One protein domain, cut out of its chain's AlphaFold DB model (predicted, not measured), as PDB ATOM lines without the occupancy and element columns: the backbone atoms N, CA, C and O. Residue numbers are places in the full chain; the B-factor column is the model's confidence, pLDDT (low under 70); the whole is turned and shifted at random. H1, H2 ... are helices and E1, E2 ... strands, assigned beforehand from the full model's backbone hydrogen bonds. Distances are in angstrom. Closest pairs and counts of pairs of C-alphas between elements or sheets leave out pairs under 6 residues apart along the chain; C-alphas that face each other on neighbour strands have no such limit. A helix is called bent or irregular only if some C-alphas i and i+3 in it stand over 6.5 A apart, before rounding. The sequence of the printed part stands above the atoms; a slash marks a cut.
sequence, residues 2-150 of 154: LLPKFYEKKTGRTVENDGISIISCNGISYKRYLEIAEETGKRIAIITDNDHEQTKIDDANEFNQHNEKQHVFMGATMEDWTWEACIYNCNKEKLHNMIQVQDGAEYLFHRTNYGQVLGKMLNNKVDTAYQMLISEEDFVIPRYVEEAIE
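AT A GLANCE: This is residues 2 to 150 of the 154 residues of an uncharacterized protein of Ruminococcus gnavus (UniProt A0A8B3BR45). An elongated body in two halves: at one end a small parallel sheet of E1 and E2 has H7 over one face, H2 over the other and H3 beside E2, and at the other end the kinked H4 packs on H5, with H6 close to both. H1 lies near H7 and reaches H6 with its first residues, and the unnamed stretch of residues 99 to 115 makes the far end beyond H4 and H5. The printed part has 149 residues, with seven named helices and two named strands in the order H1 H2 E1 H3 E2 H4 H5 H6 H7; the class is mostly helix. The whole is compact, with a radius of gyration of the C-alphas of 16.4 A, and only just elongated, spanning 53 by 35 by 22 A.

IN THESE COORDINATES: E1 is residues 44 to 47, beginning at C-alpha 44 (54.955, 119.961, 100.794), and E2 is residues 70 to 73. Between them H3, residues 54 to 66, is 19.0 A long. H2 is residues 30 to 38, 12.2 A long. H7, residues 143 to 150, ends at C-alpha 150 (53.150, 125.496, 111.359). H1, residues 2 to 11, begins at C-alpha 2 (48.941, 110.103, 114.652) and is 14.3 A long. H4, residues 83 to 98, measures 17.5 A; it has a kink of 102 degrees near residue 91 and is irregular, with C-alphas 90 and 93 8.9 A apart. H5 is residues 116 to 123, and H6, residues 125 to 134, is 14.5 A long.

HOW THE PARTS SIT: E1 and E2 are parallel, at 18 degrees, with N 46 and O 71 at 2.8 A and N 73 and O 46 at 2.7 A, within hydrogen-bond range. E1, H3 and E2 form a strand-helix-strand unit, two parallel neighbour strands with a helix between them in the chain. The closest C-alphas of H3 and E2 are Asn 64 and His 71, 5.1 A; of E1 and H7, Ala 45 and Ala 148, 5.9 A; of H2 and E2, Leu 34 and Gln 70, 7.6 A. H1 and H7 only just touch, with 3 pairs of C-alphas within 8 A, the closest Tyr 7 and Ile 149 at 6.4 A. H1 also touches H6, the closest C-alphas being Leu 2 and Leu 133 at 6.3 A, at a steep tilt of 41 degrees. H4 and H7 are near each other, with 6 pairs of C-alphas within 10 A. H4 touches H5, closest at the C-alphas of His 96 and Val 117, 6.3 A, at a steep tilt of 47 degrees, opposite ways. H6 is close to but not clearly touching H4 and H5. H3 and H4 are apart. Every O i to N i+4 pair is within range in H1, H2, H3, H5, H6 and H7, and 10 of 12 in H4.

THE WHOLE: The two C-alphas farthest apart, Glu 39 and Gly 104, are 53.1 A apart. The printed part has no cut. The links H1 to H2 and H4 to H5 are long. The mean pLDDT of the printed part is 92.9, with residues 27 to 28 under 70.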
ATOM      1  N   LEU A   2      48.978 109.029 113.644       93.62
ATOM      2  CA  LEU A   2      48.941 110.103 114.652       93.62
ATOM      3  C   LEU A   2      48.985 111.530 114.077       93.62
ATOM      4  O   LEU A   2      48.479 112.447 114.712       93.62
ATOM      5  N   LEU A   3      49.545 111.718 112.875       95.31
ATOM      6  CA  LEU A   3      49.681 113.041 112.250       95.31
ATOM      7  C   LEU A   3      48.366 113.838 112.147       95.31
ATOM      8  O   LEU A   3      48.384 114.986 112.576       95.31
ATOM      9  N   PRO A   4      47.228 113.276 111.683       95.31
ATOM     10  CA  PRO A   4      45.951 113.995 111.709       95.31
ATOM     11  C   PRO A   4      45.551 114.485 113.108       95.31
ATOM     12  O   PRO A   4      45.160 115.636 113.256       95.31
ATOM     13  N   LYS A   5      45.719 113.647 114.144       94.88
ATOM     14  CA  LYS A   5      45.396 113.998 115.541       94.88
ATOM     15  C   LYS A   5      46.304 115.116 116.062       94.88
ATOM     16  O   LYS A   5      45.834 116.018 116.744       94.88
ATOM     17  N   PHE A   6      47.597 115.080 115.736       97.00
ATOM     18  CA  PHE A   6      48.534 116.148 116.104       97.00
ATOM     19  C   PHE A   6      48.259 117.449 115.354       97.00
ATOM     20  O   PHE A   6      48.304 118.511 115.967       97.00
ATOM     21  N   TYR A   7      47.923 117.365 114.068       97.50
ATOM     22  CA  TYR A   7      47.503 118.516 113.279       97.50
ATOM     23  C   TYR A   7      46.275 119.182 113.905       97.50
ATOM     24  O   TYR A   7      46.337 120.356 114.253       97.50
ATOM     25  N   GLU A   8      45.210 118.416 114.149       96.19
ATOM     26  CA  GLU A   8      43.980 118.927 114.757       96.19
ATOM     27  C   GLU A   8      44.217 119.502 116.154       96.19
ATOM     28  O   GLU A   8      43.739 120.594 116.456       96.19
ATOM     29  N   LYS A   9      45.026 118.834 116.984       95.56
ATOM     30  CA  LYS A   9      45.426 119.362 118.294       95.56
ATOM     31  C   LYS A   9      46.129 120.720 118.176       95.56
ATOM     32  O   LYS A   9      45.895 121.597 119.004       95.56
ATOM     33  N   LYS A  10      47.016 120.884 117.189       96.31
ATOM     34  CA  LYS A  10      47.838 122.089 117.027       96.31
ATOM     35  C   LYS A  10      47.065 123.255 116.412       96.31
ATOM     36  O   LYS A  10      47.264 124.393 116.827       96.31
ATOM     37  N   THR A  11      46.208 122.989 115.428       96.81
ATOM     38  CA  THR A  11      45.541 124.028 114.621       96.81
ATOM     39  C   THR A  11      44.077 124.254 115.002       96.81
ATOM     40  O   THR A  11      43.503 125.281 114.636       96.81
ATOM     41  N   GLY A  12      43.454 123.302 115.701       96.94
ATOM     42  CA  GLY A  12      42.010 123.264 115.943       96.94
ATOM     43  C   GLY A  12      41.177 122.928 114.699       96.94
ATOM     44  O   GLY A  12      39.955 123.068 114.735       96.94
ATOM     45  N   ARG A  13      41.811 122.529 113.588       96.75
ATOM     46  CA  ARG A  13      41.162 122.180 112.316       96.75
ATOM     47  C   ARG A  13      41.667 120.829 111.831       96.75
ATOM     48  O   ARG A  13      42.807 120.465 112.090       96.75
ATOM     49  N   THR A  14      40.842 120.084 111.105       96.81
ATOM     50  CA  THR A  14      41.287 118.818 110.517       96.81
ATOM     51  C   THR A  14      42.092 119.066 109.240       96.81
ATOM     52  O   THR A  14      41.943 120.105 108.591       96.81
ATOM     53  N   VAL A  15      42.931 118.102 108.853       96.25
ATOM     54  CA  VAL A  15      43.706 118.192 107.603       96.25
ATOM     55  C   VAL A  15      42.796 118.293 106.376       96.25
ATOM     56  O   VAL A  15      43.136 118.975 105.417       96.25
ATOM     57  N   GLU A  16      41.613 117.679 106.418       95.25
ATOM     58  CA  GLU A  16      40.622 117.725 105.343       95.25
ATOM     59  C   GLU A  16      40.017 119.120 105.176       95.25
ATOM     60  O   GLU A  16      39.852 119.574 104.043       95.25
ATOM     61  N   ASN A  17      39.721 119.814 106.282       96.19
ATOM     62  CA  ASN A  17      39.191 121.180 106.244       96.19
ATOM     63  C   ASN A  17      40.181 122.158 105.602       96.19
ATOM     64  O   ASN A  17      39.763 123.061 104.877       96.19
ATOM     65  N   ASP A  18      41.475 121.931 105.817       95.69
ATOM     66  CA  ASP A  18      42.545 122.761 105.261       95.69
ATOM     67  C   ASP A  18      43.037 122.231 103.893       95.69
ATOM     68  O   ASP A  18      43.978 122.762 103.306       95.69
ATOM     69  N   GLY A  19      42.383 121.202 103.332       94.38
ATOM     70  CA  GLY A  19      42.697 120.654 102.007       94.38
ATOM     71  C   GLY A  19      44.055 119.945 101.923       94.38
ATOM     72  O   GLY A  19      44.618 119.806 100.834       94.38
ATOM     73  N   ILE A  20      44.589 119.494 103.058       95.06
ATOM     74  CA  ILE A  20      45.882 118.822 103.177       95.06
ATOM     75  C   ILE A  20      45.699 117.314 102.992       95.06
ATOM     76  O   ILE A  20      44.863 116.673 103.624       95.06
ATOM     77  N   SER A  21      46.531 116.727 102.132       93.19
ATOM     78  CA  SER A  21      46.597 115.277 101.922       93.19
ATOM     79  C   SER A  21      47.860 114.703 102.554       93.19
ATOM     80  O   SER A  21      48.961 115.177 102.284       93.19
ATOM     81  N   ILE A  22      47.713 113.649 103.360       92.88
ATOM     82  CA  ILE A  22      48.845 112.917 103.940       92.88
ATOM     83  C   ILE A  22      49.121 111.683 103.088       92.88
ATOM     84  O   ILE A  22      48.257 110.821 102.927       92.88
ATOM     85  N   ILE A  23      50.350 111.573 102.585       89.75
ATOM     86  CA  ILE A  23      50.801 110.444 101.770       89.75
ATOM     87  C   ILE A  23      51.868 109.683 102.553       89.75
ATOM     88  O   ILE A  23      52.905 110.236 102.906       89.75
ATOM     89  N   SER A  24      51.618 108.402 102.828       87.69
ATOM     90  CA  SER A  24      52.644 107.516 103.379       87.69
ATOM     91  C   SER A  24      53.456 106.894 102.247       87.69
ATOM     92  O   SER A  24      52.903 106.221 101.378       87.69
ATOM     93  N   CYS A  25      54.774 107.097 102.269       82.31
ATOM     94  CA  CYS A  25      55.681 106.627 101.219       82.31
ATOM     95  C   CYS A  25      56.083 105.144 101.355       82.31
ATOM     96  O   CYS A  25      56.883 104.669 100.556       82.31
ATOM     97  N   ASN A  26      55.571 104.399 102.348       73.38
ATOM     98  CA  ASN A  26      55.833 102.962 102.561       73.38
ATOM     99  C   ASN A  26      57.321 102.543 102.442       73.38
ATOM    100  O   ASN A  26      57.635 101.490 101.890       73.38
ATOM    101  N   GLY A  27      58.250 103.373 102.931       66.69
ATOM    102  CA  GLY A  27      59.693 103.098 102.880       66.69
ATOM    103  C   GLY A  27      60.363 103.339 101.518       66.69
ATOM    104  O   GLY A  27      61.557 103.092 101.369       66.69
ATOM    105  N   ILE A  28      59.632 103.844 100.522       61.72
ATOM    106  CA  ILE A  28      60.209 104.364  99.279       61.72
ATOM    107  C   ILE A  28      60.838 105.727  99.581       61.72
ATOM    108  O   ILE A  28      60.261 106.538 100.304       61.72
ATOM    109  N   SER A  29      62.019 105.990  99.012       70.75
ATOM    110  CA  SER A  29      62.700 107.277  99.174       70.75
ATOM    111  C   SER A  29      61.778 108.431  98.774       70.75
ATOM    112  O   SER A  29      61.318 108.501  97.631       70.75
ATOM    113  N   TYR A  30      61.554 109.358  99.711       76.62
ATOM    114  CA  TYR A  30      60.763 110.568  99.487       76.62
ATOM    115  C   TYR A  30      61.313 111.418  98.330       76.62
ATOM    116  O   TYR A  30      60.556 112.171  97.733       76.62
ATOM    117  N   LYS A  31      62.589 111.249  97.946       76.75
ATOM    118  CA  LYS A  31      63.225 111.970  96.831       76.75
ATOM    119  C   LYS A  31      62.455 111.823  95.516       76.75
ATOM    120  O   LYS A  31      62.237 112.808  94.827       76.75
ATOM    121  N   ARG A  32      61.935 110.625  95.222       76.25
ATOM    122  CA  ARG A  32      61.104 110.403  94.022       76.25
ATOM    123  C   ARG A  32      59.773 111.149  94.082       76.25
ATOM    124  O   ARG A  32      59.253 111.563  93.055       76.25
ATOM    125  N   TYR A  33      59.208 111.300  95.278       77.06
ATOM    126  CA  TYR A  33      57.995 112.089  95.465       77.06
ATOM    127  C   TYR A  33      58.287 113.585  95.344       77.06
ATOM    128  O   TYR A  33      57.458 114.292  94.784       77.06
ATOM    129  N   LEU A  34      59.456 114.052  95.800       77.62
ATOM    130  CA  LEU A  34      59.868 115.450  95.644       77.62
ATOM    131  C   LEU A  34      59.993 115.850  94.176       77.62
ATOM    132  O   LEU A  34      59.424 116.868  93.797       77.62
ATOM    133  N   GLU A  35      60.644 115.015  93.361       78.12
ATOM    134  CA  GLU A  35      60.785 115.239  91.913       78.12
ATOM    135  C   GLU A  35      59.419 115.403  91.233       78.12
ATOM    136  O   GLU A  35      59.187 116.357  90.498       78.12
ATOM    137  N   ILE A  36      58.468 114.509  91.526       75.06
ATOM    138  CA  ILE A  36      57.114 114.588  90.956       75.06
ATOM    139  C   ILE A  36      56.385 115.834  91.462       75.06
ATOM    140  O   ILE A  36      55.613 116.467  90.743       75.06
ATOM    141  N   ALA A  37      56.572 116.162  92.735       77.44
ATOM    142  CA  ALA A  37      55.763 117.164  93.387       77.44
ATOM    143  C   ALA A  37      56.298 118.595  93.203       77.44
ATOM    144  O   ALA A  37      55.531 119.546  93.368       77.44
ATOM    145  N   GLU A  38      57.548 118.759  92.765       76.31
ATOM    146  CA  GLU A  38      58.130 120.029  92.312       76.31
ATOM    147  C   GLU A  38      57.284 120.658  91.196       76.31
ATOM    148  O   GLU A  38      56.913 121.833  91.265       76.31
ATOM    149  N   GLU A  39      56.842 119.842  90.237       80.00
ATOM    150  CA  GLU A  39      56.026 120.288  89.104       80.00
ATOM    151  C   GLU A  39      54.594 120.689  89.498       80.00
ATOM    152  O   GLU A  39      53.908 121.398  88.760       80.00
ATOM    153  N   THR A  40      54.115 120.283  90.680       82.31
ATOM    154  CA  THR A  40      52.738 120.574  91.123       82.31
ATOM    155  C   THR A  40      52.563 122.003  91.634       82.31
ATOM    156  O   THR A  40      51.435 122.487  91.771       82.31
ATOM    157  N   GLY A  41      53.669 122.670  91.979       83.62
ATOM    158  CA  GLY A  41      53.671 123.994  92.591       83.62
ATOM    159  C   GLY A  41      53.024 124.067  93.981       83.62
ATOM    160  O   GLY A  41      52.826 125.184  94.466       83.62
ATOM    161  N   LYS A  42      52.698 122.923  94.602       88.62
ATOM    162  CA  LYS A  42      52.115 122.806  95.947       88.62
ATOM    163  C   LYS A  42      53.182 122.940  97.035       88.62
ATOM    164  O   LYS A  42      54.350 122.656  96.791       88.62
ATOM    165  N   ARG A  43      52.760 123.348  98.238       92.50
ATOM    166  CA  ARG A  43      53.584 123.276  99.454       92.50
ATOM    167  C   ARG A  43      53.578 121.857 100.016       92.50
ATOM    168  O   ARG A  43      52.520 121.234 100.078       92.50
ATOM    169  N   ILE A  44      54.750 121.356 100.393       93.56
ATOM    170  CA  ILE A  44      54.955 119.961 100.794       93.56
ATOM    171  C   ILE A  44      55.887 119.910 101.995       93.56
ATOM    172  O   ILE A  44      57.049 120.292 101.901       93.56
ATOM    173  N   ALA A  45      55.376 119.404 103.113       94.94
ATOM    174  CA  ALA A  45      56.194 119.071 104.267       94.94
ATOM    175  C   ALA A  45      56.493 117.574 104.256       94.94
ATOM    176  O   ALA A  45      55.588 116.741 104.158       94.94
ATOM    177  N   ILE A  46      57.769 117.240 104.364       94.12
ATOM    178  CA  ILE A  46      58.264 115.874 104.420       94.12
ATOM    179  C   ILE A  46      58.641 115.607 105.866       94.12
ATOM    180  O   ILE A  46      59.474 116.305 106.421       94.12
ATOM    181  N   ILE A  47      58.045 114.587 106.474       94.81
ATOM    182  CA  ILE A  47      58.397 114.120 107.816       94.81
ATOM    183  C   ILE A  47      59.136 112.799 107.639       94.81
ATOM    184  O   ILE A  47      58.593 111.863 107.048       94.81
ATOM    185  N   THR A  48      60.371 112.728 108.122       94.12
ATOM    186  CA  THR A  48      61.219 111.536 108.001       94.12
ATOM    187  C   THR A  48      62.083 111.347 109.245       94.12
ATOM    188  O   THR A  48      62.220 112.251 110.067       94.12
ATOM    189  N   ASP A  49      62.673 110.164 109.362       94.81
ATOM    190  CA  ASP A  49      63.630 109.814 110.407       94.81
ATOM    191  C   ASP A  49      65.057 110.194 109.975       94.81
ATOM    192  O   ASP A  49      65.369 110.206 108.777       94.81
ATOM    193  N   ASN A  50      65.923 110.508 110.946       95.00
ATOM    194  CA  ASN A  50      67.355 110.693 110.688       95.00
ATOM    195  C   ASN A  50      68.139 109.374 110.832       95.00
ATOM    196  O   ASN A  50      69.258 109.284 110.343       95.00
ATOM    197  N   ASP A  51      67.553 108.334 111.435       93.94
ATOM    198  CA  ASP A  51      68.134 106.993 111.611       93.94
ATOM    199  C   ASP A  51      69.560 106.982 112.189       93.94
ATOM    200  O   ASP A  51      70.370 106.130 111.829       93.94
ATOM    201  N   HIS A  52      69.878 107.922 113.083       94.31
ATOM    202  CA  HIS A  52      71.228 108.120 113.611       94.31
ATOM    203  C   HIS A  52      72.256 108.505 112.527       94.31
ATOM    204  O   HIS A  52      73.428 108.137 112.612       94.31
ATOM    205  N   GLU A  53      71.847 109.260 111.512       95.31
ATOM    206  CA  GLU A  53      72.726 109.766 110.459       95.31
ATOM    207  C   GLU A  53      72.721 111.300 110.457       95.31
ATOM    208  O   GLU A  53      71.814 111.934 109.918       95.31
ATOM    209  N   GLN A  54      73.771 111.911 111.021       95.06
ATOM    210  CA  GLN A  54      73.935 113.374 111.045       95.06
ATOM    211  C   GLN A  54      73.882 113.985 109.636       95.06
ATOM    212  O   GLN A  54      73.317 115.057 109.448       95.06
ATOM    213  N   THR A  55      74.387 113.267 108.631       95.50
ATOM    214  CA  THR A  55      74.335 113.691 107.227       95.50
ATOM    215  C   THR A  55      72.909 113.924 106.735       95.50
ATOM    216  O   THR A  55      72.695 114.851 105.969       95.50
ATOM    217  N   LYS A  56      71.904 113.163 107.201       94.50
ATOM    218  CA  LYS A  56      70.500 113.419 106.827       94.50
ATOM    219  C   LYS A  56      69.989 114.747 107.383       94.50
ATOM    220  O   LYS A  56      69.217 115.420 106.705       94.50
ATOM    221  N   ILE A  57      70.408 115.107 108.597       95.06
ATOM    222  CA  ILE A  57      70.048 116.381 109.232       95.06
ATOM    223  C   ILE A  57      70.684 117.531 108.447       95.06
ATOM    224  O   ILE A  57      70.006 118.501 108.111       95.06
ATOM    225  N   ASP A  58      71.969 117.400 108.122       95.94
ATOM    226  CA  ASP A  58      72.718 118.412 107.380       95.94
ATOM    227  C   ASP A  58      72.138 118.602 105.964       95.94
ATOM    228  O   ASP A  58      71.816 119.729 105.585       95.94
ATOM    229  N   ASP A  59      71.890 117.503 105.238       94.38
ATOM    230  CA  ASP A  59      71.271 117.504 103.906       94.38
ATOM    231  C   ASP A  59      69.872 118.150 103.923       94.38
ATOM    232  O   ASP A  59      69.519 118.902 103.015       94.38
ATOM    233  N   ALA A  60      69.055 117.871 104.947       94.06
ATOM    234  CA  ALA A  60      67.727 118.471 105.083       94.06
ATOM    235  C   ALA A  60      67.801 119.980 105.347       94.06
ATOM    236  O   ALA A  60      67.034 120.744 104.762       94.06
ATOM    237  N   ASN A  61      68.741 120.425 106.185       95.19
ATOM    238  CA  ASN A  61      68.954 121.845 106.449       95.19
ATOM    239  C   ASN A  61      69.410 122.592 105.190       95.19
ATOM    240  O   ASN A  61      68.899 123.675 104.908       95.19
ATOM    241  N   GLU A  62      70.340 122.015 104.425       96.31
ATOM    242  CA  GLU A  62      70.775 122.576 103.144       96.31
ATOM    243  C   GLU A  62      69.623 122.603 102.131       96.31
ATOM    244  O   GLU A  62      69.394 123.629 101.486       96.31
ATOM    245  N   PHE A  63      68.852 121.518 102.025       93.50
ATOM    246  CA  PHE A  63      67.697 121.442 101.133       93.50
ATOM    247  C   PHE A  63      66.658 122.524 101.459       93.50
ATOM    248  O   PHE A  63      66.250 123.262 100.562       93.50
ATOM    249  N   ASN A  64      66.282 122.684 102.730       94.94
ATOM    250  CA  ASN A  64      65.278 123.664 103.159       94.94
ATOM    251  C   ASN A  64      65.713 125.116 102.896       94.94
ATOM    252  O   ASN A  64      64.877 125.967 102.617       94.94
ATOM    253  N   GLN A  65      67.016 125.418 102.943       95.62
ATOM    254  CA  GLN A  65      67.533 126.759 102.621       95.62
ATOM    255  C   GLN A  65      67.380 127.120 101.137       95.62
ATOM    256  O   GLN A  65      67.321 128.302 100.801       95.62
ATOM    257  N   HIS A  66      67.318 126.120 100.255       93.12
ATOM    258  CA  HIS A  66      67.256 126.308  98.805       93.12
ATOM    259  C   HIS A  66      65.866 126.036  98.209       93.12
ATOM    260  O   HIS A  66      65.687 126.207  97.004       93.12
ATOM    261  N   ASN A  67      64.883 125.622  99.016       90.81
ATOM    262  CA  ASN A  67      63.563 125.211  98.540       90.81
ATOM    263  C   ASN A  67      62.441 125.897  99.321       90.81
ATOM    264  O   ASN A  67      62.200 125.573 100.470       90.81
ATOM    265  N   GLU A  68      61.672 126.777  98.677       91.00
ATOM    266  CA  GLU A  68      60.584 127.515  99.349       91.00
ATOM    267  C   GLU A  68      59.282 126.713  99.509       91.00
ATOM    268  O   GLU A  68      58.434 127.025 100.346       91.00
ATOM    269  N   LYS A  69      59.065 125.718  98.642       91.75
ATOM    270  CA  LYS A  69      57.803 124.960  98.563       91.75
ATOM    271  C   LYS A  69      57.896 123.558  99.141       91.75
ATOM    272  O   LYS A  69      56.872 122.886  99.245       91.75
ATOM    273  N   GLN A  70      59.093 123.103  99.480       92.00
ATOM    274  CA  GLN A  70      59.329 121.748  99.951       92.00
ATOM    275  C   GLN A  70      60.302 121.799 101.110       92.00
ATOM    276  O   GLN A  70      61.451 122.179 100.913       92.00
ATOM    277  N   HIS A  71      59.849 121.417 102.297       95.06
ATOM    278  CA  HIS A  71      60.692 121.393 103.486       95.06
ATOM    279  C   HIS A  71      60.700 119.995 104.104       95.06
ATOM    280  O   HIS A  71      59.657 119.355 104.256       95.06
ATOM    281  N   VAL A  72      61.886 119.523 104.475       95.25
ATOM    282  CA  VAL A  72      62.112 118.263 105.181       95.25
ATOM    283  C   VAL A  72      62.271 118.537 106.672       95.25
ATOM    284  O   VAL A  72      63.089 119.352 107.088       95.25
ATOM    285  N   PHE A  73      61.501 117.814 107.473       96.94
ATOM    286  CA  PHE A  73      61.451 117.896 108.921       96.94
ATOM    287  C   PHE A  73      61.777 116.523 109.510       96.94
ATOM    288  O   PHE A  73      61.200 115.500 109.129       96.94
ATOM    289  N   MET A  74      62.698 116.503 110.464       96.25
ATOM    290  CA  MET A  74      63.117 115.310 111.201       96.25
ATOM    291  C   MET A  74      63.589 115.716 112.598       96.25
ATOM    292  O   MET A  74      63.761 116.904 112.876       96.25
ATOM    293  N   GLY A  75      63.818 114.746 113.486       96.12
ATOM    294  CA  GLY A  75      64.429 115.039 114.780       96.12
ATOM    295  C   GLY A  75      65.824 115.649 114.615       96.12
ATOM    296  O   GLY A  75      66.623 115.199 113.795       96.12
ATOM    297  N   ALA A  76      66.105 116.695 115.393       92.31
ATOM    298  CA  ALA A  76      67.317 117.507 115.256       92.31
ATOM    299  C   ALA A  76      68.559 116.882 115.914       92.31
ATOM    300  O   ALA A  76      69.649 117.446 115.838       92.31
ATOM    301  N   THR A  77      68.396 115.754 116.606       93.94
ATOM    302  CA  THR A  77      69.464 115.104 117.364       93.94
ATOM    303  C   THR A  77      69.510 113.609 117.077       93.94
ATOM    304  O   THR A  77      68.546 113.001 116.611       93.94
ATOM    305  N   MET A  78      70.639 112.999 117.427       92.88
ATOM    306  CA  MET A  78      70.850 111.554 117.330       92.88
ATOM    307  C   MET A  78      70.058 110.765 118.384       92.88
ATOM    308  O   MET A  78      69.953 109.548 118.277       92.88
ATOM    309  N   GLU A  79      69.518 111.433 119.407       92.25
ATOM    310  CA  GLU A  79      68.597 110.830 120.378       92.25
ATOM    311  C   GLU A  79      67.154 110.815 119.849       92.25
ATOM    312  O   GLU A  79      66.382 109.918 120.182       92.25
ATOM    313  N   ASP A  80      66.822 111.762 118.968       94.62
ATOM    314  CA  ASP A  80      65.534 111.924 118.287       94.62
ATOM    315  C   ASP A  80      65.594 111.347 116.866       94.62
ATOM    316  O   ASP A  80      65.299 112.002 115.870       94.62
ATOM    317  N   TRP A  81      66.060 110.108 116.763       95.75
ATOM    318  CA  TRP A  81      66.467 109.529 115.485       95.75
ATOM    319  C   TRP A  81      65.330 108.917 114.667       95.75
ATOM    320  O   TRP A  81      65.443 108.817 113.445       95.75
ATOM    321  N   THR A  82      64.237 108.534 115.327       95.81
ATOM    322  CA  THR A  82      63.039 107.963 114.700       95.81
ATOM    323  C   THR A  82      61.774 108.487 115.362       95.81
ATOM    324  O   THR A  82      61.799 108.878 116.533       95.81
ATOM    325  N   TRP A  83      60.655 108.449 114.640       95.31
ATOM    326  CA  TRP A  83      59.320 108.799 115.123       95.31
ATOM    327  C   TRP A  83      59.025 108.311 116.554       95.31
ATOM    328  O   TRP A  83      58.588 109.101 117.397       95.31
ATOM    329  N   GLU A  84      59.279 107.033 116.867       96.75
ATOM    330  CA  GLU A  84      58.999 106.488 118.201       96.75
ATOM    331  C   GLU A  84      59.886 107.103 119.286       96.75
ATOM    332  O   GLU A  84      59.387 107.408 120.369       96.75
ATOM    333  N   ALA A  85      61.173 107.315 118.999       97.44
ATOM    334  CA  ALA A  85      62.108 107.934 119.935       97.44
ATOM    335  C   ALA A  85      61.725 109.396 120.202       97.44
ATOM    336  O   ALA A  85      61.621 109.793 121.361       97.44
ATOM    337  N   CYS A  86      61.397 110.155 119.153       97.69
ATOM    338  CA  CYS A  86      60.939 111.541 119.253       97.69
ATOM    339  C   CYS A  86      59.694 111.673 120.142       97.69
ATOM    340  O   CYS A  86      59.638 112.512 121.043       97.69
ATOM    341  N   ILE A  87      58.685 110.822 119.917       97.38
ATOM    342  CA  ILE A  87      57.467 110.798 120.735       97.38
ATOM    343  C   ILE A  87      57.780 110.380 122.167       97.38
ATOM    344  O   ILE A  87      57.276 110.997 123.108       97.38
ATOM    345  N   TYR A  88      58.600 109.343 122.336       97.94
ATOM    346  CA  TYR A  88      58.983 108.841 123.645       97.94
ATOM    347  C   TYR A  88      59.683 109.908 124.475       97.94
ATOM    348  O   TYR A  88      59.289 110.152 125.614       97.94
ATOM    349  N   ASN A  89      60.662 110.597 123.893       97.31
ATOM    350  CA  ASN A  89      61.475 111.588 124.584       97.31
ATOM    351  C   ASN A  89      60.645 112.740 125.159       97.31
ATOM    352  O   ASN A  89      60.917 113.165 126.282       97.31
ATOM    353  N   CYS A  90      59.589 113.179 124.464       97.12
ATOM    354  CA  CYS A  90      58.689 114.227 124.956       97.12
ATOM    355  C   CYS A  90      57.473 113.718 125.761       97.12
ATOM    356  O   CYS A  90      56.737 114.535 126.310       97.12
ATOM    357  N   ASN A  91      57.258 112.398 125.885       97.81
ATOM    358  CA  ASN A  91      56.081 111.819 126.557       97.81
ATOM    359  C   ASN A  91      56.379 110.639 127.503       97.81
ATOM    360  O   ASN A  91      55.489 109.820 127.747       97.81
ATOM    361  N   LYS A  92      57.602 110.536 128.045       96.94
ATOM    362  CA  LYS A  92      58.065 109.366 128.822       96.94
ATOM    363  C   LYS A  92      57.064 108.900 129.881       96.94
ATOM    364  O   LYS A  92      56.630 107.758 129.820       96.94
ATOM    365  N   GLU A  93      56.641 109.783 130.783       96.62
ATOM    366  CA  GLU A  93      55.730 109.435 131.886       96.62
ATOM    367  C   GLU A  93      54.408 108.818 131.397       96.62
ATOM    368  O   GLU A  93      53.998 107.753 131.857       96.62
ATOM    369  N   LYS A  94      53.757 109.441 130.403       96.75
ATOM    370  CA  LYS A  94      52.485 108.945 129.844       96.75
ATOM    371  C   LYS A  94      52.661 107.580 129.189       96.75
ATOM    372  O   LYS A  94      51.842 106.683 129.366       96.75
ATOM    373  N   LEU A  95      53.755 107.410 128.450       97.19
ATOM    374  CA  LEU A  95      54.046 106.168 127.742       97.19
ATOM    375  C   LEU A  95      54.444 105.039 128.687       97.19
ATOM    376  O   LEU A  95      54.069 103.904 128.428       97.19
ATOM    377  N   HIS A  96      55.138 105.326 129.790       95.62
ATOM    378  CA  HIS A  96      55.429 104.324 130.822       95.62
ATOM    379  C   HIS A  96      54.154 103.804 131.488       95.62
ATOM    380  O   HIS A  96      54.039 102.606 131.718       95.62
ATOM    381  N   ASN A  97      53.173 104.675 131.730       94.56
ATOM    382  CA  ASN A  97      51.888 104.265 132.301       94.56
ATOM    383  C   ASN A  97      51.016 103.489 131.300       94.56
ATOM    384  O   ASN A  97      50.314 102.548 131.671       94.56
ATOM    385  N   MET A  98      51.046 103.882 130.025       94.38
ATOM    386  CA  MET A  98      50.188 103.308 128.987       94.38
ATOM    387  C   MET A  98      50.747 102.002 128.403       94.38
ATOM    388  O   MET A  98      50.006 101.033 128.215       94.38
ATOM    389  N   ILE A  99      52.046 101.955 128.097       94.62
ATOM    390  CA  ILE A  99      52.679 100.826 127.413       94.62
ATOM    391  C   ILE A  99      53.023  99.739 128.426       94.62
ATOM    392  O   ILE A  99      54.042  99.779 129.112       94.62
ATOM    393  N   GLN A 100      52.186  98.708 128.463       93.19
ATOM    394  CA  GLN A 100      52.410  97.538 129.308       93.19
ATOM    395  C   GLN A 100      53.642  96.762 128.835       93.19
ATOM    396  O   GLN A 100      53.712  96.380 127.667       93.19
ATOM    397  N   VAL A 101      54.587  96.470 129.721       95.00
ATOM    398  CA  VAL A 101      55.774  95.645 129.440       95.00
ATOM    399  C   VAL A 101      55.749  94.387 130.304       95.00
ATOM    400  O   VAL A 101      55.135  94.371 131.365       95.00
ATOM    401  N   GLN A 102      56.368  93.305 129.832       93.69
ATOM    402  CA  GLN A 102      56.500  92.072 130.605       93.69
ATOM    403  C   GLN A 102      57.762  92.126 131.475       93.69
ATOM    404  O   GLN A 102      58.843  92.451 130.978       93.69
ATOM    405  N   ASP A 103      57.638  91.744 132.746       90.31
ATOM    406  CA  ASP A 103      58.777  91.633 133.659       90.31
ATOM    407  C   ASP A 103      59.864  90.712 133.088       90.31
ATOM    408  O   ASP A 103      59.597  89.599 132.629       90.31
ATOM    409  N   GLY A 104      61.107  91.198 133.101       89.25
ATOM    410  CA  GLY A 104      62.272  90.484 132.571       89.25
ATOM    411  C   GLY A 104      62.414  90.486 131.043       89.25
ATOM    412  O   GLY A 104      63.427  90.004 130.544       89.25
ATOM    413  N   ALA A 105      61.459  91.031 130.281       92.88
ATOM    414  CA  ALA A 105      61.611  91.181 128.835       92.88
ATOM    415  C   ALA A 105      62.454  92.423 128.498       92.88
ATOM    416  O   ALA A 105      62.143  93.527 128.939       92.88
ATOM    417  N   GLU A 106      63.505  92.261 127.692       91.75
ATOM    418  CA  GLU A 106      64.435  93.357 127.366       91.75
ATOM    419  C   GLU A 106      63.984  94.229 126.185       91.75
ATOM    420  O   GLU A 106      64.394  95.381 126.088       91.75
ATOM    421  N   TYR A 107      63.144  93.693 125.289       94.75
ATOM    422  CA  TYR A 107      62.668  94.374 124.074       94.75
ATOM    423  C   TYR A 107      63.787  95.014 123.232       94.75
ATOM    424  O   TYR A 107      63.671  96.154 122.784       94.75
ATOM    425  N   LEU A 108      64.878  94.275 122.999       95.88
ATOM    426  CA  LEU A 108      65.982  94.751 122.165       95.88
ATOM    427  C   LEU A 108      65.481  95.151 120.770       95.88
ATOM    428  O   LEU A 108      64.703  94.426 120.147       95.88
ATOM    429  N   PHE A 109      65.979  96.268 120.251       95.19
ATOM    430  CA  PHE A 109      65.744  96.698 118.875       95.19
ATOM    431  C   PHE A 109      67.083  96.695 118.140       95.19
ATOM    432  O   PHE A 109      68.043  97.318 118.588       95.19
ATOM    433  N   HIS A 110      67.191  95.904 117.070       94.06
ATOM    434  CA  HIS A 110      68.460  95.644 116.372       94.06
ATOM    435  C   HIS A 110      69.634  95.263 117.300       94.06
ATOM    436  O   HIS A 110      70.773  95.645 117.059       94.06
ATOM    437  N   ARG A 111      69.362  94.449 118.334       94.69
ATOM    438  CA  ARG A 111      70.324  94.000 119.372       94.69
ATOM    439  C   ARG A 111      70.782  95.087 120.356       94.69
ATOM    440  O   ARG A 111      71.634  94.801 121.192       94.69
ATOM    441  N   THR A 112      70.196  96.277 120.308       94.81
ATOM    442  CA  THR A 112      70.464  97.363 121.255       94.81
ATOM    443  C   THR A 112      69.331  97.474 122.270       94.81
ATOM    444  O   THR A 112      68.155  97.327 121.927       94.81
ATOM    445  N   ASN A 113      69.684  97.721 123.532       95.69
ATOM    446  CA  ASN A 113      68.722  97.952 124.604       95.69
ATOM    447  C   ASN A 113      68.416  99.455 124.718       95.69
ATOM    448  O   ASN A 113      69.291 100.236 125.083       95.69
ATOM    449  N   TYR A 114      67.169  99.834 124.431       94.81
ATOM    450  CA  TYR A 114      66.660 101.209 124.543       94.81
ATOM    451  C   TYR A 114      65.742 101.410 125.767       94.81
ATOM    452  O   TYR A 114      65.057 102.425 125.883       94.81
ATOM    453  N   GLY A 115      65.708 100.439 126.685       95.38
ATOM    454  CA  GLY A 115      64.728 100.338 127.766       95.38
ATOM    455  C   GLY A 115      63.437  99.647 127.317       95.38
ATOM    456  O   GLY A 115      63.098  99.639 126.136       95.38
ATOM    457  N   GLN A 116      62.697  99.065 128.264       96.38
ATOM    458  CA  GLN A 116      61.571  98.175 127.948       96.38
ATOM    459  C   GLN A 116      60.446  98.873 127.168       96.38
ATOM    460  O   GLN A 116      59.937  98.317 126.198       96.38
ATOM    461  N   VAL A 117      60.072 100.094 127.567       97.12
ATOM    462  CA  VAL A 117      58.959 100.840 126.952       97.12
ATOM    463  C   VAL A 117      59.306 101.271 125.528       97.12
ATOM    464  O   VAL A 117      58.603 100.895 124.592       97.12
ATOM    465  N   LEU A 118      60.414 101.998 125.342       97.56
ATOM    466  CA  LEU A 118      60.853 102.429 124.012       97.56
ATOM    467  C   LEU A 118      61.201 101.227 123.124       97.56
ATOM    468  O   LEU A 118      60.789 101.178 121.970       97.56
ATOM    469  N   GLY A 119      61.875 100.210 123.667       97.56
ATOM    470  CA  GLY A 119      62.145  98.957 122.964       97.56
ATOM    471  C   GLY A 119      60.868  98.275 122.467       97.56
ATOM    472  O   GLY A 119      60.802  97.841 121.316       97.56
ATOM    473  N   LYS A 120      59.811  98.228 123.290       97.06
ATOM    474  CA  LYS A 120      58.504  97.706 122.872       97.06
ATOM    475  C   LYS A 120      57.855  98.582 121.797       97.06
ATOM    476  O   LYS A 120      57.337  98.041 120.826       97.06
ATOM    477  N   MET A 121      57.914  99.910 121.923       96.88
ATOM    478  CA  MET A 121      57.398 100.834 120.900       96.88
ATOM    479  C   MET A 121      58.069 100.613 119.540       96.88
ATOM    480  O   MET A 121      57.376 100.464 118.536       96.88
ATOM    481  N   LEU A 122      59.399 100.499 119.524       96.69
ATOM    482  CA  LEU A 122      60.183 100.261 118.311       96.69
ATOM    483  C   LEU A 122      59.842  98.922 117.636       96.69
ATOM    484  O   LEU A 122      59.792  98.844 116.410       96.69
ATOM    485  N   ASN A 123      59.578  97.874 118.423       96.19
ATOM    486  CA  ASN A 123      59.221  96.545 117.916       96.19
ATOM    487  C   ASN A 123      57.730  96.408 117.534       96.19
ATOM    488  O   ASN A 123      57.380  95.540 116.736       96.19
ATOM    489  N   ASN A 124      56.846  97.260 118.067       95.31
ATOM    490  CA  ASN A 124      55.392  97.203 117.877       95.31
ATOM    491  C   ASN A 124      54.822  98.561 117.420       95.31
ATOM    492  O   ASN A 124      53.874  99.089 118.006       95.31
ATOM    493  N   LYS A 125      55.400  99.138 116.359       93.12
ATOM    494  CA  LYS A 125      55.098 100.502 115.883       93.12
ATOM    495  C   LYS A 125      53.606 100.760 115.630       93.12
ATOM    496  O   LYS A 125      53.050 101.754 116.089       93.12
ATOM    497  N   VAL A 126      52.941  99.850 114.914       92.38
ATOM    498  CA  VAL A 126      51.517 100.002 114.557       92.38
ATOM    499  C   VAL A 126      50.632  99.921 115.800       92.38
ATOM    500  O   VAL A 126      49.779 100.787 115.995       92.38
ATOM    501  N   ASP A 127      50.871  98.931 116.662       94.06
ATOM    502  CA  ASP A 127      50.066  98.710 117.866       94.06
ATOM    503  C   ASP A 127      50.213  99.866 118.857       94.06
ATOM    504  O   ASP A 127      49.222 100.345 119.404       94.06
ATOM    505  N   THR A 128      51.438 100.351 119.069       94.56
ATOM    506  CA  THR A 128      51.684 101.471 119.987       94.56
ATOM    507  C   THR A 128      51.093 102.775 119.462       94.56
ATOM    508  O   THR A 128      50.434 103.489 120.218       94.56
ATOM    509  N   ALA A 129      51.203 103.049 118.158       94.19
ATOM    510  CA  ALA A 129      50.539 104.195 117.542       94.19
ATOM    511  C   ALA A 129      49.005 104.108 117.640       94.19
ATOM    512  O   ALA A 129      48.346 105.128 117.839       94.19
ATOM    513  N   TYR A 130      48.428 102.909 117.518       94.44
ATOM    514  CA  TYR A 130      46.989 102.709 117.687       94.44
ATOM    515  C   TYR A 130      46.546 102.933 119.139       94.44
ATOM    516  O   TYR A 130      45.578 103.656 119.365       94.44
ATOM    517  N   GLN A 131      47.283 102.403 120.123       94.75
ATOM    518  CA  GLN A 131      47.020 102.643 121.550       94.75
ATOM    519  C   GLN A 131      47.043 104.138 121.887       94.75
ATOM    520  O   GLN A 131      46.112 104.646 122.506       94.75
ATOM    521  N   MET A 132      48.053 104.864 121.403       95.56
ATOM    522  CA  MET A 132      48.126 106.321 121.544       95.56
ATOM    523  C   MET A 132      46.923 107.033 120.912       95.56
ATOM    524  O   MET A 132      46.385 107.990 121.475       95.56
ATOM    525  N   LEU A 133      46.492 106.581 119.731       94.12
ATOM    526  CA  LEU A 133      45.384 107.194 119.006       94.12
ATOM    527  C   LEU A 133      44.071 107.093 119.789       94.12
ATOM    528  O   LEU A 133      43.376 108.103 119.903       94.12
ATOM    529  N   ILE A 134      43.766 105.912 120.337       93.81
ATOM    530  CA  ILE A 134      42.523 105.651 121.082       93.81
ATOM    531  C   ILE A 134      42.572 106.108 122.543       93.81
ATOM    532  O   ILE A 134      41.532 106.166 123.189       93.81
ATOM    533  N   SER A 135      43.757 106.416 123.076       92.69
ATOM    534  CA  SER A 135      43.877 106.973 124.423       92.69
ATOM    535  C   SER A 135      43.373 108.422 124.490       92.69
ATOM    536  O   SER A 135      43.499 109.193 123.527       92.69
ATOM    537  N   GLU A 136      42.855 108.796 125.661       89.88
ATOM    538  CA  GLU A 136      42.465 110.171 126.013       89.88
ATOM    539  C   GLU A 136      43.660 111.014 126.499       89.88
ATOM    540  O   GLU A 136      43.502 112.168 126.890       89.88
ATOM    541  N   GLU A 137      44.868 110.443 126.468       93.94
ATOM    542  CA  GLU A 137      46.091 111.102 126.908       93.94
ATOM    543  C   GLU A 137      46.464 112.279 126.004       93.94
ATOM    544  O   GLU A 137      46.477 112.188 124.770       93.94
ATOM    545  N   ASP A 138      46.852 113.386 126.639       93.81
ATOM    546  CA  ASP A 138      47.302 114.574 125.929       93.81
ATOM    547  C   ASP A 138      48.805 114.498 125.614       93.81
ATOM    548  O   ASP A 138      49.658 114.948 126.388       93.81
ATOM    549  N   PHE A 139      49.159 113.895 124.479       96.56
ATOM    550  CA  PHE A 139      50.561 113.759 124.067       96.56
ATOM    551  C   PHE A 139      51.155 115.080 123.577       96.56
ATOM    552  O   PHE A 139      50.580 115.767 122.731       96.56
ATOM    553  N   VAL A 140      52.343 115.412 124.070       97.81
ATOM    554  CA  VAL A 140      53.201 116.465 123.523       97.81
ATOM    555  C   VAL A 140      53.593 116.076 122.098       97.81
ATOM    556  O   VAL A 140      53.996 114.938 121.849       97.81
ATOM    557  N   ILE A 141      53.443 117.012 121.164       97.81
ATOM    558  CA  ILE A 141      53.797 116.814 119.759       97.81
ATOM    559  C   ILE A 141      55.318 117.001 119.636       97.81
ATOM    560  O   ILE A 141      55.839 117.983 120.166       97.81
ATOM    561  N   PRO A 142      56.056 116.098 118.963       97.94
ATOM    562  CA  PRO A 142      57.472 116.322 118.702       97.94
ATOM    563  C   PRO A 142      57.697 117.627 117.937       97.94
ATOM    564  O   PRO A 142      56.999 117.906 116.964       97.94
ATOM    565  N   ARG A 143      58.712 118.394 118.337       97.56
ATOM    566  CA  ARG A 143      58.963 119.746 117.819       97.56
ATOM    567  C   ARG A 143      58.993 119.832 116.289       97.56
ATOM    568  O   ARG A 143      58.314 120.673 115.721       97.56
ATOM    569  N   TYR A 144      59.712 118.933 115.621       97.50
ATOM    570  CA  TYR A 144      59.809 118.939 114.156       97.50
ATOM    571  C   TYR A 144      58.459 118.693 113.454       97.50
ATOM    572  O   TYR A 144      58.252 119.130 112.326       97.50
ATOM    573  N   VAL A 145      57.525 118.002 114.119       98.06
ATOM    574  CA  VAL A 145      56.155 117.809 113.624       98.06
ATOM    575  C   VAL A 145      55.345 119.088 113.813       98.06
ATOM    576  O   VAL A 145      54.588 119.445 112.918       98.06
ATOM    577  N   GLU A 146      55.510 119.793 114.937       97.69
ATOM    578  CA  GLU A 146      54.897 121.115 115.117       97.69
ATOM    579  C   GLU A 146      55.391 122.105 114.062       97.69
ATOM    580  O   GLU A 146      54.569 122.737 113.411       97.69
ATOM    581  N   GLU A 147      56.705 122.171 113.840       97.75
ATOM    582  CA  GLU A 147      57.327 123.035 112.830       97.75
ATOM    583  C   GLU A 147      56.814 122.706 111.419       97.75
ATOM    584  O   GLU A 147      56.492 123.611 110.651       97.75
ATOM    585  N   ALA A 148      56.645 121.420 111.088       97.88
ATOM    586  CA  ALA A 148      56.056 120.995 109.819       97.88
ATOM    587  C   ALA A 148      54.595 121.449 109.660       97.88
ATOM    588  O   ALA A 148      54.187 121.879 108.580       97.88
ATOM    589  N   ILE A 149      53.795 121.338 110.727       97.62
ATOM    590  CA  ILE A 149      52.394 121.777 110.736       97.62
ATOM    591  C   ILE A 149      52.323 123.297 110.599       97.62
ATOM    592  O   ILE A 149      51.545 123.790 109.788       97.62
ATOM    593  N   GLU A 150      53.113 124.033 111.376       96.81
ATOM    594  CA  GLU A 150      53.150 125.496 111.359       96.81
ATOM    595  C   GLU A 150      53.534 126.010 109.973       96.81
ATOM    596  O   GLU A 150      52.773 126.772 109.385       96.81
TER     597      GLU A 150